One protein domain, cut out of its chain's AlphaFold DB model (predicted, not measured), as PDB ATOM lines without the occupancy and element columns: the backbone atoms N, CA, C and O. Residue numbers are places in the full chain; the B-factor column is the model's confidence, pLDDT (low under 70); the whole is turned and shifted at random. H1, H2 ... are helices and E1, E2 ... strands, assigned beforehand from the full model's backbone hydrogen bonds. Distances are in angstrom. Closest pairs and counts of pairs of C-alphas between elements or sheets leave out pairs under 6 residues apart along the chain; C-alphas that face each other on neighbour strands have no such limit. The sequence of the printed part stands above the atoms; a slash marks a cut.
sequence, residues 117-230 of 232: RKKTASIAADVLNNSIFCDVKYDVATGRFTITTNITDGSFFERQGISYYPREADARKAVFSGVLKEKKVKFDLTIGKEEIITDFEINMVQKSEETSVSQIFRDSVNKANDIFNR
ATOM      1  N   ARG A 117      95.983 113.087 138.134       72.19
ATOM      2  CA  ARG A 117      96.250 114.507 138.436       72.19
ATOM      3  C   ARG A 117      97.521 115.033 137.779       72.19
ATOM      4  O   ARG A 117      97.525 116.169 137.306       72.19
ATOM      5  N   LYS A 118      98.584 114.221 137.717       76.81
ATOM      6  CA  LYS A 118      99.811 114.594 136.989       76.81
ATOM      7  C   LYS A 118      99.525 114.805 135.506       76.81
ATOM      8  O   LYS A 118      99.964 115.802 134.940       76.81
ATOM      9  N   LYS A 119      98.776 113.878 134.895       81.69
ATOM     10  CA  LYS A 119      98.375 113.956 133.486       81.69
ATOM     11  C   LYS A 119      97.512 115.196 133.239       81.69
ATOM     12  O   LYS A 119      97.818 115.968 132.344       81.69
ATOM     13  N   THR A 120      96.505 115.432 134.076       84.69
ATOM     14  CA  THR A 120      95.600 116.586 134.005       84.69
ATOM     15  C   THR A 120      96.344 117.919 134.095       84.69
ATOM     16  O   THR A 120      96.170 118.777 133.232       84.69
ATOM     17  N   ALA A 121      97.227 118.089 135.085       85.00
ATOM     18  CA  ALA A 121      98.035 119.302 135.205       85.00
ATOM     19  C   ALA A 121      99.018 119.472 134.038       85.00
ATOM     20  O   ALA A 121      99.216 120.591 133.572       85.00
ATOM     21  N   SER A 122      99.590 118.368 133.544       87.19
ATOM     22  CA  SER A 122     100.466 118.381 132.370       87.19
ATOM     23  C   SER A 122      99.721 118.815 131.113       87.19
ATOM     24  O   SER A 122     100.253 119.637 130.378       87.19
ATOM     25  N   ILE A 123      98.506 118.311 130.871       88.00
ATOM     26  CA  ILE A 123      97.674 118.720 129.731       88.00
ATOM     27  C   ILE A 123      97.326 120.206 129.846       88.00
ATOM     28  O   ILE A 123      97.542 120.953 128.899       88.00
ATOM     29  N   ALA A 124      96.835 120.654 131.008       89.44
ATOM     30  CA  ALA A 124      96.458 122.052 131.216       89.44
ATOM     31  C   ALA A 124      97.645 123.012 131.012       89.44
ATOM     32  O   ALA A 124      97.500 124.041 130.352       89.44
ATOM     33  N   ALA A 125      98.824 122.666 131.540       90.69
ATOM     34  CA  ALA A 125     100.042 123.447 131.345       90.69
ATOM     35  C   ALA A 125     100.504 123.440 129.881       90.69
ATOM     36  O   ALA A 125     100.862 124.490 129.353       90.69
ATOM     37  N   ASP A 126     100.465 122.283 129.212       89.75
ATOM     38  CA  ASP A 126     100.847 122.158 127.802       89.75
ATOM     39  C   ASP A 126      99.941 123.022 126.909       89.75
ATOM     40  O   ASP A 126     100.444 123.815 126.115       89.75
ATOM     41  N   VAL A 127      98.619 122.994 127.130       88.56
ATOM     42  CA  VAL A 127      97.670 123.891 126.446       88.56
ATOM     43  C   VAL A 127      98.040 125.352 126.683       88.56
ATOM     44  O   VAL A 127      98.189 126.103 125.724       88.56
ATOM     45  N   LEU A 128      98.216 125.777 127.936       88.81
ATOM     46  CA  LEU A 128      98.477 127.186 128.252       88.81
ATOM     47  C   LEU A 128      99.794 127.709 127.679       88.81
ATOM     48  O   LEU A 128      99.883 128.902 127.376       88.81
ATOM     49  N   ASN A 129     100.805 126.853 127.565       87.44
ATOM     50  CA  ASN A 129     102.122 127.223 127.056       87.44
ATOM     51  C   ASN A 129     102.193 127.153 125.522       87.44
ATOM     52  O   ASN A 129     102.973 127.889 124.924       87.44
ATOM     53  N   ASN A 130     101.335 126.345 124.890       84.50
ATOM     54  CA  ASN A 130     101.266 126.159 123.438       84.50
ATOM     55  C   ASN A 130      99.972 126.709 122.812       84.50
ATOM     56  O   ASN A 130      99.495 126.212 121.788       84.50
ATOM     57  N   SER A 131      99.396 127.746 123.429       82.69
ATOM     58  CA  SER A 131      98.208 128.441 122.926       82.69
ATOM     59  C   SER A 131      98.330 129.957 123.018       82.69
ATOM     60  O   SER A 131      99.050 130.505 123.857       82.69
ATOM     61  N   ILE A 132      97.546 130.646 122.188       80.06
ATOM     62  CA  ILE A 132      97.355 132.100 122.244       80.06
ATOM     63  C   ILE A 132      96.006 132.397 122.902       80.06
ATOM     64  O   ILE A 132      94.981 131.833 122.510       80.06
ATOM     65  N   PHE A 133      95.992 133.291 123.895       80.50
ATOM     66  CA  PHE A 133      94.750 133.772 124.503       80.50
ATOM     67  C   PHE A 133      93.912 134.537 123.482       80.50
ATOM     68  O   PHE A 133      94.402 135.452 122.827       80.50
ATOM     69  N   CYS A 134      92.648 134.149 123.365       80.31
ATOM     70  CA  CYS A 134      91.693 134.731 122.429       80.31
ATOM     71  C   CYS A 134      90.680 135.624 123.143       80.31
ATOM     72  O   CYS A 134      90.362 136.700 122.653       80.31
ATOM     73  N   ASP A 135      90.176 135.171 124.290       87.19
ATOM     74  CA  ASP A 135      89.180 135.888 125.087       87.19
ATOM     75  C   ASP A 135      89.372 135.548 126.567       87.19
ATOM     76  O   ASP A 135      89.690 134.405 126.916       87.19
ATOM     77  N   VAL A 136      89.189 136.537 127.440       88.94
ATOM     78  CA  VAL A 136      89.291 136.383 128.893       88.94
ATOM     79  C   VAL A 136      88.131 137.133 129.529       88.94
ATOM     80  O   VAL A 136      88.066 138.359 129.484       88.94
ATOM     81  N   LYS A 137      87.229 136.384 130.156       92.19
ATOM     82  CA  LYS A 137      86.072 136.894 130.890       92.19
ATOM     83  C   LYS A 137      86.234 136.583 132.367       92.19
ATOM     84  O   LYS A 137      86.614 135.470 132.729       92.19
ATOM     85  N   TYR A 138      85.926 137.560 133.209       92.25
ATOM     86  CA  TYR A 138      85.969 137.414 134.656       92.25
ATOM     87  C   TYR A 138      84.848 138.213 135.311       92.25
ATOM     88  O   TYR A 138      84.653 139.386 134.997       92.25
ATOM     89  N   ASP A 139      84.135 137.571 136.227       90.31
ATOM     90  CA  ASP A 139      83.136 138.187 137.085       90.31
ATOM     91  C   ASP A 139      83.707 138.315 138.500       90.31
ATOM     92  O   ASP A 139      83.918 137.324 139.199       90.31
ATOM     93  N   VAL A 140      83.938 139.558 138.920       86.19
ATOM     94  CA  VAL A 140      84.512 139.893 140.229       86.19
ATOM     95  C   VAL A 140      83.590 139.483 141.380       86.19
ATOM     96  O   VAL A 140      84.081 139.081 142.432       86.19
ATOM     97  N   ALA A 141      82.268 139.563 141.202       86.88
ATOM     98  CA  ALA A 141      81.310 139.289 142.269       86.88
ATOM     99  C   ALA A 141      81.245 137.793 142.593       86.88
ATOM    100  O   ALA A 141      81.147 137.402 143.757       86.88
ATOM    101  N   THR A 142      81.310 136.950 141.562       88.62
ATOM    102  CA  THR A 142      81.219 135.492 141.721       88.62
ATOM    103  C   THR A 142      82.579 134.793 141.718       88.62
ATOM    104  O   THR A 142      82.660 133.620 142.087       88.62
ATOM    105  N   GLY A 143      83.646 135.482 141.301       88.38
ATOM    106  CA  GLY A 143      84.970 134.905 141.062       88.38
ATOM    107  C   GLY A 143      85.019 133.981 139.841       88.38
ATOM    108  O   GLY A 143      86.009 133.274 139.642       88.38
ATOM    109  N   ARG A 144      83.950 133.930 139.034       93.50
ATOM    110  CA  ARG A 144      83.865 133.050 137.862       93.50
ATOM    111  C   ARG A 144      84.715 133.588 136.726       93.50
ATOM    112  O   ARG A 144      84.706 134.784 136.448       93.50
ATOM    113  N   PHE A 145      85.400 132.693 136.026       93.75
ATOM    114  CA  PHE A 145      86.185 133.045 134.852       93.75
ATOM    115  C   PHE A 145      85.894 132.134 133.665       93.75
ATOM    116  O   PHE A 145      85.470 130.984 133.805       93.75
ATOM    117  N   THR A 146      86.164 132.658 132.477       94.75
ATOM    118  CA  THR A 146      86.273 131.884 131.245       94.75
ATOM    119  C   THR A 146      87.459 132.407 130.453       94.75
ATOM    120  O   THR A 146      87.541 133.591 130.143       94.75
ATOM    121  N   ILE A 147      88.392 131.522 130.138       90.62
ATOM    122  CA  ILE A 147      89.588 131.795 129.354       90.62
ATOM    123  C   ILE A 147      89.493 130.939 128.100       90.62
ATOM    124  O   ILE A 147      89.477 129.716 128.175       90.62
ATOM    125  N   THR A 148      89.443 131.583 126.943       90.88
ATOM    126  CA  THR A 148      89.470 130.904 125.649       90.88
ATOM    127  C   THR A 148      90.840 131.088 125.025       90.88
ATOM    128  O   THR A 148      91.323 132.216 124.903       90.88
ATOM    129  N   THR A 149      91.462 129.997 124.599       86.38
ATOM    130  CA  THR A 149      92.756 130.004 123.918       86.38
ATOM    131  C   THR A 149      92.699 129.161 122.650       86.38
ATOM    132  O   THR A 149      91.960 128.185 122.583       86.38
ATOM    133  N   ASN A 150      93.513 129.496 121.653       85.75
ATOM    134  CA  ASN A 150      93.681 128.678 120.454       85.75
ATOM    135  C   ASN A 150      95.021 127.952 120.515       85.75
ATOM    136  O   ASN A 150      96.062 128.607 120.603       85.75
ATOM    137  N   ILE A 151      94.982 126.622 120.446       86.81
ATOM    138  CA  ILE A 151      96.165 125.759 120.414       86.81
ATOM    139  C   ILE A 151      96.890 125.990 119.090       86.81
ATOM    140  O   ILE A 151      96.330 125.789 118.006       86.81
ATOM    141  N   THR A 152      98.139 126.439 119.178       82.50
ATOM    142  CA  THR A 152      98.970 126.758 118.009       82.50
ATOM    143  C   THR A 152      99.870 125.598 117.608       82.50
ATOM    144  O   THR A 152     100.206 125.461 116.433       82.50
ATOM    145  N   ASP A 153     100.223 124.739 118.561       81.25
ATOM    146  CA  ASP A 153     101.053 123.564 118.335       81.25
ATOM    147  C   ASP A 153     100.250 122.417 117.705       81.25
ATOM    148  O   ASP A 153      99.403 121.789 118.342       81.25
ATOM    149  N   GLY A 154     100.544 122.117 116.439       71.19
ATOM    150  CA  GLY A 154      99.893 121.033 115.701       71.19
ATOM    151  C   GLY A 154     100.172 119.635 116.260       71.19
ATOM    152  O   GLY A 154      99.360 118.740 116.051       71.19
ATOM    153  N   SER A 155     101.275 119.450 116.993       82.56
ATOM    154  CA  SER A 155     101.671 118.155 117.567       82.56
ATOM    155  C   SER A 155     101.106 117.901 118.970       82.56
ATOM    156  O   SER A 155     101.254 116.804 119.510       82.56
ATOM    157  N   PHE A 156     100.423 118.889 119.560       86.31
ATOM    158  CA  PHE A 156      99.815 118.793 120.890       86.31
ATOM    159  C   PHE A 156      98.894 117.569 121.028       86.31
ATOM    160  O   PHE A 156      99.021 116.793 121.976       86.31
ATOM    161  N   PHE A 157      97.992 117.377 120.063       81.62
ATOM    162  CA  PHE A 157      96.964 116.336 120.118       81.62
ATOM    163  C   PHE A 157      97.564 114.929 120.109       81.62
ATOM    164  O   PHE A 157      97.182 114.089 120.923       81.62
ATOM    165  N   GLU A 158      98.566 114.699 119.256       81.38
ATOM    166  CA  GLU A 158      99.296 113.432 119.196       81.38
ATOM    167  C   GLU A 158     100.056 113.163 120.499       81.38
ATOM    168  O   GLU A 158      99.943 112.075 121.063       81.38
ATOM    169  N   ARG A 159     100.777 114.164 121.033       83.56
ATOM    170  CA  ARG A 159     101.532 114.011 122.289       83.56
ATOM    171  C   ARG A 159     100.644 113.703 123.489       83.56
ATOM    172  O   ARG A 159     101.042 112.925 124.353       83.56
ATOM    173  N   GLN A 160      99.475 114.337 123.573       80.25
ATOM    174  CA  GLN A 160      98.553 114.157 124.696       80.25
ATOM    175  C   GLN A 160      97.582 112.984 124.494       80.25
ATOM    176  O   GLN A 160      96.885 112.597 125.438       80.25
ATOM    177  N   GLY A 161      97.565 112.385 123.296       75.88
ATOM    178  CA  GLY A 161      96.656 111.302 122.929       75.88
ATOM    179  C   GLY A 161      95.191 111.745 122.930       75.88
ATOM    180  O   GLY A 161      94.342 111.012 123.431       75.88
ATOM    181  N   ILE A 162      94.919 112.959 122.444       75.75
ATOM    182  CA  ILE A 162      93.577 113.553 122.355       75.75
ATOM    183  C   ILE A 162      93.095 113.449 120.909       75.75
ATOM    184  O   ILE A 162      93.830 113.791 119.979       75.75
ATOM    185  N   SER A 163      91.862 112.983 120.716       74.12
ATOM    186  CA  SER A 163      91.254 112.867 119.392       74.12
ATOM    187  C   SER A 163      91.069 114.251 118.773       74.12
ATOM    188  O   SER A 163      90.496 115.148 119.385       74.12
ATOM    189  N   TYR A 164      91.548 114.438 117.544       72.81
ATOM    190  CA  TYR A 164      91.508 115.735 116.876       72.81
ATOM    191  C   TYR A 164      90.989 115.625 115.446       72.81
ATOM    192  O   TYR A 164      91.567 114.932 114.608       72.81
ATOM    193  N   TYR A 165      89.917 116.368 115.161       76.62
ATOM    194  CA  TYR A 165      89.281 116.427 113.847       76.62
ATOM    195  C   TYR A 165      89.413 117.844 113.263       76.62
ATOM    196  O   TYR A 165      88.576 118.707 113.531       76.62
ATOM    197  N   PRO A 166      90.438 118.121 112.432       68.31
ATOM    198  CA  PRO A 166      90.774 119.478 111.981       68.31
ATOM    199  C   PRO A 166      89.695 120.178 111.152       68.31
ATOM    200  O   PRO A 166      89.780 121.384 110.941       68.31
ATOM    201  N   ARG A 167      88.708 119.429 110.646       72.06
ATOM    202  CA  ARG A 167      87.610 119.960 109.829       72.06
ATOM    203  C   ARG A 167      86.475 120.563 110.661       72.06
ATOM    204  O   ARG A 167      85.604 121.203 110.083       72.06
ATOM    205  N   GLU A 168      86.463 120.362 111.978       74.88
ATOM    206  CA  GLU A 168      85.443 120.954 112.842       74.88
ATOM    207  C   GLU A 168      85.782 122.403 113.207       74.88
ATOM    208  O   GLU A 168      86.927 122.743 113.521       74.88
ATOM    209  N   ALA A 169      84.759 123.260 113.200       67.50
ATOM    210  CA  ALA A 169      84.862 124.581 113.805       67.50
ATOM    211  C   ALA A 169      85.261 124.430 115.283       67.50
ATOM    212  O   ALA A 169      84.802 123.511 115.958       67.50
ATOM    213  N   ASP A 170      86.128 125.319 115.768       72.38
ATOM    214  CA  ASP A 170      86.639 125.311 117.144       72.38
ATOM    215  C   ASP A 170      87.474 124.071 117.547       72.38
ATOM    216  O   ASP A 170      87.854 123.953 118.706       72.38
ATOM    217  N   ALA A 171      87.880 123.189 116.621       77.81
ATOM    218  CA  ALA A 171      88.647 121.973 116.953       77.81
ATOM    219  C   ALA A 171      89.982 122.223 117.690       77.81
ATOM    220  O   ALA A 171      90.508 121.334 118.351       77.81
ATOM    221  N   ARG A 172      90.560 123.426 117.559       84.31
ATOM    222  CA  ARG A 172      91.789 123.851 118.265       84.31
ATOM    223  C   ARG A 172      91.536 124.785 119.442       84.31
ATOM    224  O   ARG A 172      92.481 125.277 120.054       84.31
ATOM    225  N   LYS A 173      90.274 125.078 119.723       89.56
ATOM    226  CA  LYS A 173      89.883 126.013 120.762       89.56
ATOM    227  C   LYS A 173      89.846 125.274 122.083       89.56
ATOM    228  O   LYS A 173      89.116 124.299 122.229       89.56
ATOM    229  N   ALA A 174      90.638 125.751 123.026       90.81
ATOM    230  CA  ALA A 174      90.619 125.317 124.406       90.81
ATOM    231  C   ALA A 174      89.867 126.354 125.239       90.81
ATOM    232  O   ALA A 174      90.146 127.553 125.151       90.81
ATOM    233  N   VAL A 175      88.913 125.901 126.046       93.94
ATOM    234  CA  VAL A 175      88.152 126.757 126.953       93.94
ATOM    235  C   VAL A 175      88.379 126.275 128.372       93.94
ATOM    236  O   VAL A 175      87.998 125.168 128.741       93.94
ATOM    237  N   PHE A 176      88.996 127.136 129.170       94.81
ATOM    238  CA  PHE A 176      89.069 126.975 130.608       94.81
ATOM    239  C   PHE A 176      87.923 127.744 131.245       94.81
ATOM    240  O   PHE A 176      87.765 128.941 130.995       94.81
ATOM    241  N   SER A 177      87.142 127.086 132.088       95.25
ATOM    242  CA  SER A 177      86.065 127.739 132.832       95.25
ATOM    243  C   SER A 177      86.105 127.320 134.284       95.25
ATOM    244  O   SER A 177      86.473 126.190 134.581       95.25
ATOM    245  N   GLY A 178      85.794 128.228 135.201       94.56
ATOM    246  CA  GLY A 178      85.974 127.911 136.607       94.56
ATOM    247  C   GLY A 178      85.752 129.073 137.552       94.56
ATOM    248  O   GLY A 178      85.143 130.083 137.201       94.56
ATOM    249  N   VAL A 179      86.265 128.912 138.768       93.69
ATOM    250  CA  VAL A 179      86.167 129.879 139.861       93.69
ATOM    251  C   VAL A 179      87.551 130.116 140.467       93.69
ATOM    252  O   VAL A 179      88.246 129.166 140.831       93.69
ATOM    253  N   LEU A 180      87.928 131.389 140.608       89.44
ATOM    254  CA  LEU A 180      89.022 131.841 141.470       89.44
ATOM    255  C   LEU A 180      88.421 132.386 142.765       89.44
ATOM    256  O   LEU A 180      87.802 133.449 142.769       89.44
ATOM    257  N   LYS A 181      88.581 131.662 143.875       87.25
ATOM    258  CA  LYS A 181      88.050 132.081 145.180       87.25
ATOM    259  C   LYS A 181      88.886 131.496 146.311       87.25
ATOM    260  O   LYS A 181      89.438 130.413 146.171       87.25
ATOM    261  N   GLU A 182      88.991 132.208 147.435       82.25
ATOM    262  CA  GLU A 182      89.568 131.669 148.684       82.25
ATOM    263  C   GLU A 182      90.969 131.034 148.507       82.25
ATOM    264  O   GLU A 182      91.291 130.004 149.092       82.25
ATOM    265  N   LYS A 183      91.835 131.665 147.696       85.06
ATOM    266  CA  LYS A 183      93.193 131.179 147.353       85.06
ATOM    267  C   LYS A 183      93.230 129.856 146.576       85.06
ATOM    268  O   LYS A 183      94.285 129.221 146.481       85.06
ATOM    269  N   LYS A 184      92.111 129.459 145.980       88.44
ATOM    270  CA  LYS A 184      91.971 128.278 145.135       88.44
ATOM    271  C   LYS A 184      91.524 128.666 143.736       88.44
ATOM    272  O   LYS A 184      90.830 129.661 143.533       88.44
ATOM    273  N   VAL A 185      91.928 127.844 142.781       90.38
ATOM    274  CA  VAL A 185      91.412 127.852 141.419       90.38
ATOM    275  C   VAL A 185      90.788 126.491 141.184       90.38
ATOM    276  O   VAL A 185      91.489 125.482 141.254       90.38
ATOM    277  N   LYS A 186      89.486 126.470 140.911       93.25
ATOM    278  CA  LYS A 186      88.768 125.277 140.459       93.25
ATOM    279  C   LYS A 186      88.363 125.486 139.011       93.25
ATOM    280  O   LYS A 186      87.775 126.525 138.718       93.25
ATOM    281  N   PHE A 187      88.692 124.556 138.123       94.56
ATOM    282  CA  PHE A 187      88.430 124.735 136.701       94.56
ATOM    283  C   PHE A 187      88.193 123.436 135.936       94.56
ATOM    284  O   PHE A 187      88.675 122.364 136.306       94.56
ATOM    285  N   ASP A 188      87.523 123.621 134.809       94.31
ATOM    286  CA  ASP A 188      87.287 122.652 133.754       94.31
ATOM    287  C   ASP A 188      88.070 123.070 132.508       94.31
ATOM    288  O   ASP A 188      88.357 124.257 132.312       94.31
ATOM    289  N   LEU A 189      88.409 122.099 131.663       94.00
ATOM    290  CA  LEU A 189      89.007 122.318 130.350       94.00
ATOM    291  C   LEU A 189      88.218 121.534 129.310       94.00
ATOM    292  O   LEU A 189      88.149 120.305 129.380       94.00
ATOM    293  N   THR A 190      87.720 122.240 128.305       91.38
ATOM    294  CA  THR A 190      87.201 121.640 127.077       91.38
ATOM    295  C   THR A 190      88.106 121.982 125.901       91.38
ATOM    296  O   THR A 190      88.692 123.066 125.850       91.38
ATOM    297  N   ILE A 191      88.253 121.051 124.959       89.19
ATOM    298  CA  ILE A 191      88.956 121.285 123.692       89.19
ATOM    299  C   ILE A 191      88.015 120.886 122.557       89.19
ATOM    300  O   ILE A 191      87.573 119.740 122.474       89.19
ATOM    301  N   GLY A 192      87.654 121.845 121.702       85.19
ATOM    302  CA  GLY A 192      86.551 121.670 120.761       85.19
ATOM    303  C   GLY A 192      85.246 121.358 121.500       85.19
ATOM    304  O   GLY A 192      84.699 122.224 122.180       85.19
ATOM    305  N   LYS A 193      84.753 120.122 121.365       81.94
ATOM    306  CA  LYS A 193      83.539 119.625 122.041       81.94
ATOM    307  C   LYS A 193      83.821 118.595 123.138       81.94
ATOM    308  O   LYS A 193      82.883 118.172 123.806       81.94
ATOM    309  N   GLU A 194      85.069 118.161 123.300       83.88
ATOM    310  CA  GLU A 194      85.424 117.166 124.311       83.88
ATOM    311  C   GLU A 194      85.711 117.836 125.655       83.88
ATOM    312  O   GLU A 194      86.459 118.814 125.742       83.88
ATOM    313  N   GLU A 195      85.136 117.271 126.715       88.88
ATOM    314  CA  GLU A 195      85.518 117.556 128.094       88.88
ATOM    315  C   GLU A 195      86.809 116.802 128.415       88.88
ATOM    316  O   GLU A 195      86.858 115.573 128.395       88.88
ATOM    317  N   ILE A 196      87.878 117.547 128.691       86.38
ATOM    318  CA  ILE A 196      89.208 116.984 128.947       86.38
ATOM    319  C   ILE A 196      89.492 116.931 130.447       86.38
ATOM    320  O   ILE A 196      90.120 115.994 130.941       86.38
ATOM    321  N   ILE A 197      89.062 117.962 131.175       88.75
ATOM    322  CA  ILE A 197      89.276 118.112 132.613       88.75
ATOM    323  C   ILE A 197      87.993 118.643 133.234       88.75
ATOM    324  O   ILE A 197      87.441 119.620 132.736       88.75
ATOM    325  N   THR A 198      87.578 118.048 134.348       87.75
ATOM    326  CA  THR A 198      86.407 118.468 135.122       87.75
ATOM    327  C   THR A 198      86.758 118.584 136.602       87.75
ATOM    328  O   THR A 198      87.438 117.714 137.153       87.75
ATOM    329  N   ASP A 199      86.265 119.633 137.252       86.94
ATOM    330  CA  ASP A 199      86.366 119.914 138.680       86.94
ATOM    331  C   ASP A 199      87.806 119.910 139.233       86.94
ATOM    332  O   ASP A 199      88.055 119.558 140.393       86.94
ATOM    333  N   PHE A 200      88.790 120.327 138.431       86.88
ATOM    334  CA  PHE A 200      90.188 120.284 138.847       86.88
ATOM    335  C   PHE A 200      90.553 121.475 139.731       86.88
ATOM    336  O   PHE A 200      90.468 122.631 139.321       86.88
ATOM    337  N   GLU A 201      90.992 121.185 140.957       90.06
ATOM    338  CA  GLU A 201      91.345 122.198 141.953       90.06
ATOM    339  C   GLU A 201      92.858 122.279 142.195       90.06
ATOM    340  O   GLU A 201      93.513 121.266 142.480       90.06
ATOM    341  N   ILE A 202      93.387 123.505 142.158       88.12
ATOM    342  CA  ILE A 202      94.776 123.860 142.467       88.12
ATOM    343  C   ILE A 202      94.860 125.106 143.361       88.12
ATOM    344  O   ILE A 202      93.906 125.870 143.513       88.12
ATOM    345  N   ASN A 203      96.031 125.326 143.957       89.12
ATOM    346  CA  ASN A 203      96.295 126.531 144.740       89.12
ATOM    347  C   ASN A 203      96.551 127.730 143.821       89.12
ATOM    348  O   ASN A 203      97.317 127.633 142.863       89.12
ATOM    349  N   MET A 204      95.942 128.864 144.158       88.06
ATOM    350  CA  MET A 204      96.084 130.113 143.420       88.06
ATOM    351  C   MET A 204      97.459 130.744 143.656       88.06
ATOM    352  O   MET A 204      97.956 130.800 144.784       88.06
ATOM    353  N   VAL A 205      98.054 131.261 142.587       89.94
ATOM    354  CA  VAL A 205      99.297 132.032 142.598       89.94
ATOM    355  C   VAL A 205      98.987 133.451 142.142       89.94
ATOM    356  O   VAL A 205      98.767 133.697 140.962       89.94
ATOM    357  N   GLN A 206      98.992 134.387 143.088       86.00
ATOM    358  CA  GLN A 206      98.797 135.811 142.836       86.00
ATOM    359  C   GLN A 206      99.981 136.584 143.419       86.00
ATOM    360  O   GLN A 206     100.298 136.429 144.598       86.00
ATOM    361  N   LYS A 207     100.665 137.371 142.581       82.69
ATOM    362  CA  LYS A 207     101.865 138.133 142.972       82.69
ATOM    363  C   LYS A 207     101.505 139.482 143.595       82.69
ATOM    364  O   LYS A 207     102.159 139.908 144.538       82.69
ATOM    365  N   SER A 208     100.466 140.125 143.072       83.25
ATOM    366  CA  SER A 208      99.922 141.405 143.533       83.25
ATOM    367  C   SER A 208      98.428 141.503 143.207       83.25
ATOM    368  O   SER A 208      97.898 140.700 142.433       83.25
ATOM    369  N   GLU A 209      97.742 142.502 143.761       78.88
ATOM    370  CA  GLU A 209      96.333 142.782 143.441       78.88
ATOM    371  C   GLU A 209      96.115 143.119 141.956       78.88
ATOM    372  O   GLU A 209      95.085 142.772 141.392       78.88
ATOM    373  N   GLU A 210      97.124 143.688 141.293       81.19
ATOM    374  CA  GLU A 210      97.092 144.056 139.869       81.19
ATOM    375  C   GLU A 210      97.358 142.877 138.912       81.19
ATOM    376  O   GLU A 210      97.331 143.039 137.692       81.19
ATOM    377  N   THR A 211      97.656 141.680 139.431       82.25
ATOM    378  CA  THR A 211      97.943 140.521 138.573       82.25
ATOM    379  C   THR A 211      96.682 140.124 137.797       82.25
ATOM    380  O   THR A 211      95.656 139.806 138.395       82.25
ATOM    381  N   SER A 212      96.754 140.098 136.462       87.31
ATOM    382  CA  SER A 212      95.604 139.745 135.624       87.31
ATOM    383  C   SER A 212      95.141 138.300 135.850       87.31
ATOM    384  O   SER A 212      95.938 137.410 136.147       87.31
ATOM    385  N   VAL A 213      93.848 138.036 135.646       87.62
ATOM    386  CA  VAL A 213      93.248 136.702 135.848       87.62
ATOM    387  C   VAL A 213      93.904 135.628 134.979       87.62
ATOM    388  O   VAL A 213      94.172 134.528 135.458       87.62
ATOM    389  N   SER A 214      94.224 135.945 133.723       86.25
ATOM    390  CA  SER A 214      94.936 135.024 132.829       86.25
ATOM    391  C   SER A 214      96.344 134.701 133.332       86.25
ATOM    392  O   SER A 214      96.772 133.549 133.240       86.25
ATOM    393  N   GLN A 215      97.042 135.681 133.917       88.12
ATOM    394  CA  GLN A 215      98.357 135.478 134.518       88.12
ATOM    395  C   GLN A 215      98.267 134.674 135.820       88.12
ATOM    396  O   GLN A 215      99.045 133.738 135.993       88.12
ATOM    397  N   ILE A 216      97.300 134.976 136.699       87.56
ATOM    398  CA  ILE A 216      97.034 134.192 137.917       87.56
ATOM    399  C   ILE A 216      96.771 132.735 137.539       87.56
ATOM    400  O   ILE A 216      97.373 131.824 138.110       87.56
ATOM    401  N   PHE A 217      95.905 132.500 136.552       90.56
ATOM    402  CA  PHE A 217      95.567 131.158 136.096       90.56
ATOM    403  C   PHE A 217      96.794 130.418 135.548       90.56
ATOM    404  O   PHE A 217      97.104 129.317 136.010       90.56
ATOM    405  N   ARG A 218      97.544 131.049 134.633       90.06
ATOM    406  CA  ARG A 218      98.751 130.462 134.031       90.06
ATOM    407  C   ARG A 218      99.820 130.131 135.071       90.06
ATOM    408  O   ARG A 218     100.332 129.012 135.071       90.06
ATOM    409  N   ASP A 219     100.128 131.062 135.972       89.50
ATOM    410  CA  ASP A 219     101.130 130.851 137.022       89.50
ATOM    411  C   ASP A 219     100.695 129.741 137.994       89.50
ATOM    412  O   ASP A 219     101.517 128.921 138.408       89.50
ATOM    413  N   SER A 220      99.399 129.664 138.318       90.06
ATOM    414  CA  SER A 220      98.843 128.614 139.183       90.06
ATOM    415  C   SER A 220      98.982 127.229 138.551       90.06
ATOM    416  O   SER A 220      99.485 126.306 139.198       90.06
ATOM    417  N   VAL A 221      98.578 127.079 137.284       90.50
ATOM    418  CA  VAL A 221      98.645 125.798 136.562       90.50
ATOM    419  C   VAL A 221     100.093 125.349 136.370       90.50
ATOM    420  O   VAL A 221     100.409 124.196 136.660       90.50
ATOM    421  N   ASN A 222     100.995 126.247 135.963       89.75
ATOM    422  CA  ASN A 222     102.408 125.908 135.781       89.75
ATOM    423  C   ASN A 222     103.078 125.519 137.106       89.75
ATOM    424  O   ASN A 222     103.779 124.508 137.161       89.75
ATOM    425  N   LYS A 223     102.797 126.233 138.206       88.31
ATOM    426  CA  LYS A 223     103.303 125.851 139.531       88.31
ATOM    427  C   LYS A 223     102.802 124.469 139.948       88.31
ATOM    428  O   LYS A 223     103.584 123.675 140.466       88.31
ATOM    429  N   ALA A 224     101.521 124.171 139.728       85.31
ATOM    430  CA  ALA A 224     100.960 122.851 140.011       85.31
ATOM    431  C   ALA A 224     101.620 121.759 139.150       85.31
ATOM    432  O   ALA A 224     101.993 120.708 139.667       85.31
ATOM    433  N   ASN A 225     101.833 122.024 137.860       87.62
ATOM    434  CA  ASN A 225     102.513 121.110 136.949       87.62
ATOM    435  C   ASN A 225     103.950 120.797 137.401       87.62
ATOM    436  O   ASN A 225     104.307 119.624 137.514       87.62
ATOM    437  N   ASP A 226     104.741 121.818 137.736       85.00
ATOM    438  CA  ASP A 226     106.108 121.657 138.252       85.00
ATOM    439  C   ASP A 226     106.137 120.807 139.522       85.00
ATOM    440  O   ASP A 226     106.959 119.905 139.686       85.00
ATOM    441  N   ILE A 227     105.209 121.095 140.428       78.06
ATOM    442  CA  ILE A 227     105.030 120.380 141.682       78.06
ATOM    443  C   ILE A 227     104.735 118.891 141.438       78.06
ATOM    444  O   ILE A 227     105.344 118.023 142.065       78.06
ATOM    445  N   PHE A 228     103.824 118.579 140.517       77.62
ATOM    446  CA  PHE A 228     103.395 117.206 140.264       77.62
ATOM    447  C   PHE A 228     104.405 116.397 139.441       77.62
ATOM    448  O   PHE A 228     104.499 115.173 139.613       77.62
ATOM    449  N   ASN A 229     105.168 117.062 138.568       72.69
ATOM    450  CA  ASN A 229     106.074 116.421 137.615       72.69
ATOM    451  C   ASN A 229     107.562 116.494 137.982       72.69
ATOM    452  O   ASN A 229     108.367 115.848 137.311       72.69
ATOM    453  N   ARG A 230     107.956 117.183 139.064       71.19
ATOM    454  CA  ARG A 230     109.340 117.137 139.565       71.19
ATOM    455  C   ARG A 230     109.778 115.697 139.859       71.19
ATOM    456  O   ARG A 230     109.346 115.073 140.827       71.19
TER     457      ARG A 230
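AT A GLANCE: This is residues 117 to 230 of the 232 residues of an uncharacterized protein of Parabacteroides johnsonii (UniProt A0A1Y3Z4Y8). A twisted sheet of five strands curls round the long helix H3, and H1 packs beside H3 on the same face, while the other face is bare of named helices. The short H2 and the loop of residues 161 to 172 lie beyond one end of this two-layer body. The printed part has 114 residues, mixed in class, in the order H1 E1 E2 H2 E3 E4 E5 H3; the antiparallel sheet runs E1 E2 E3 E4 E5. It is compact, with a radius of gyration of the C-alphas of 13.6 A and spans of 41 by 32 by 21 A.

HOW THE PARTS SIT: E1, residues 131 to 139, and E2, residues 144 to 151, form a hairpin, with N 137 and O 146 2.8 A apart. E3, residues 173 to 181, is antiparallel to E2, with N 147 and O 176 at 2.8 A. E4, residues 184 to 191, and E5, residues 194 to 203, complete a meander with E3, each strand the antiparallel neighbour of the one before; N 179 and O 186 are 2.8 A apart, N 187 and O 200 2.9 A. H3, residues 213 to 229, is on the sheet; its closest C-alphas with E5 are Ser 220 and Asn 203, 6.5 A apart. H1, residues 117 to 129, is on the same face and touches H3 at a steep tilt of 44 degrees, opposite ways, closest at the C-alphas of Ala 121 and Asn 225, 5.1 A. H2, residues 156 to 160, is not on the sheet and only just touches H1, with 3 pairs of C-alphas within 8 A, the closest being the C-alphas of Ile 123 and Gln 160 at 6.9 A; H1 touches H2 with residues 123 to 127 alone. In H1, H2 and H3 every O i to N i+4 pair is within hydrogen-bond range.

IN THESE COORDINATES: H1 begins at C-alpha 117 (96.250, 114.507, 138.436) and is 18.0 A long. E1 bends by 61 degrees at residue 134, and E5, 25.0 A long, by 54 degrees at residue 199. E3 measures 25.2 A. H3, 24.1 A, ends at C-alpha 229 (106.074, 116.421, 137.615).

THE WHOLE: The two C-alphas farthest apart, Arg 167 and Ser 208, are 41.8 A apart. The printed part has no cut. The link from H2 to E3 is long, with 12 residues. Mean pLDDT of the printed part is 85.4; residues 166 and 169 are under 70.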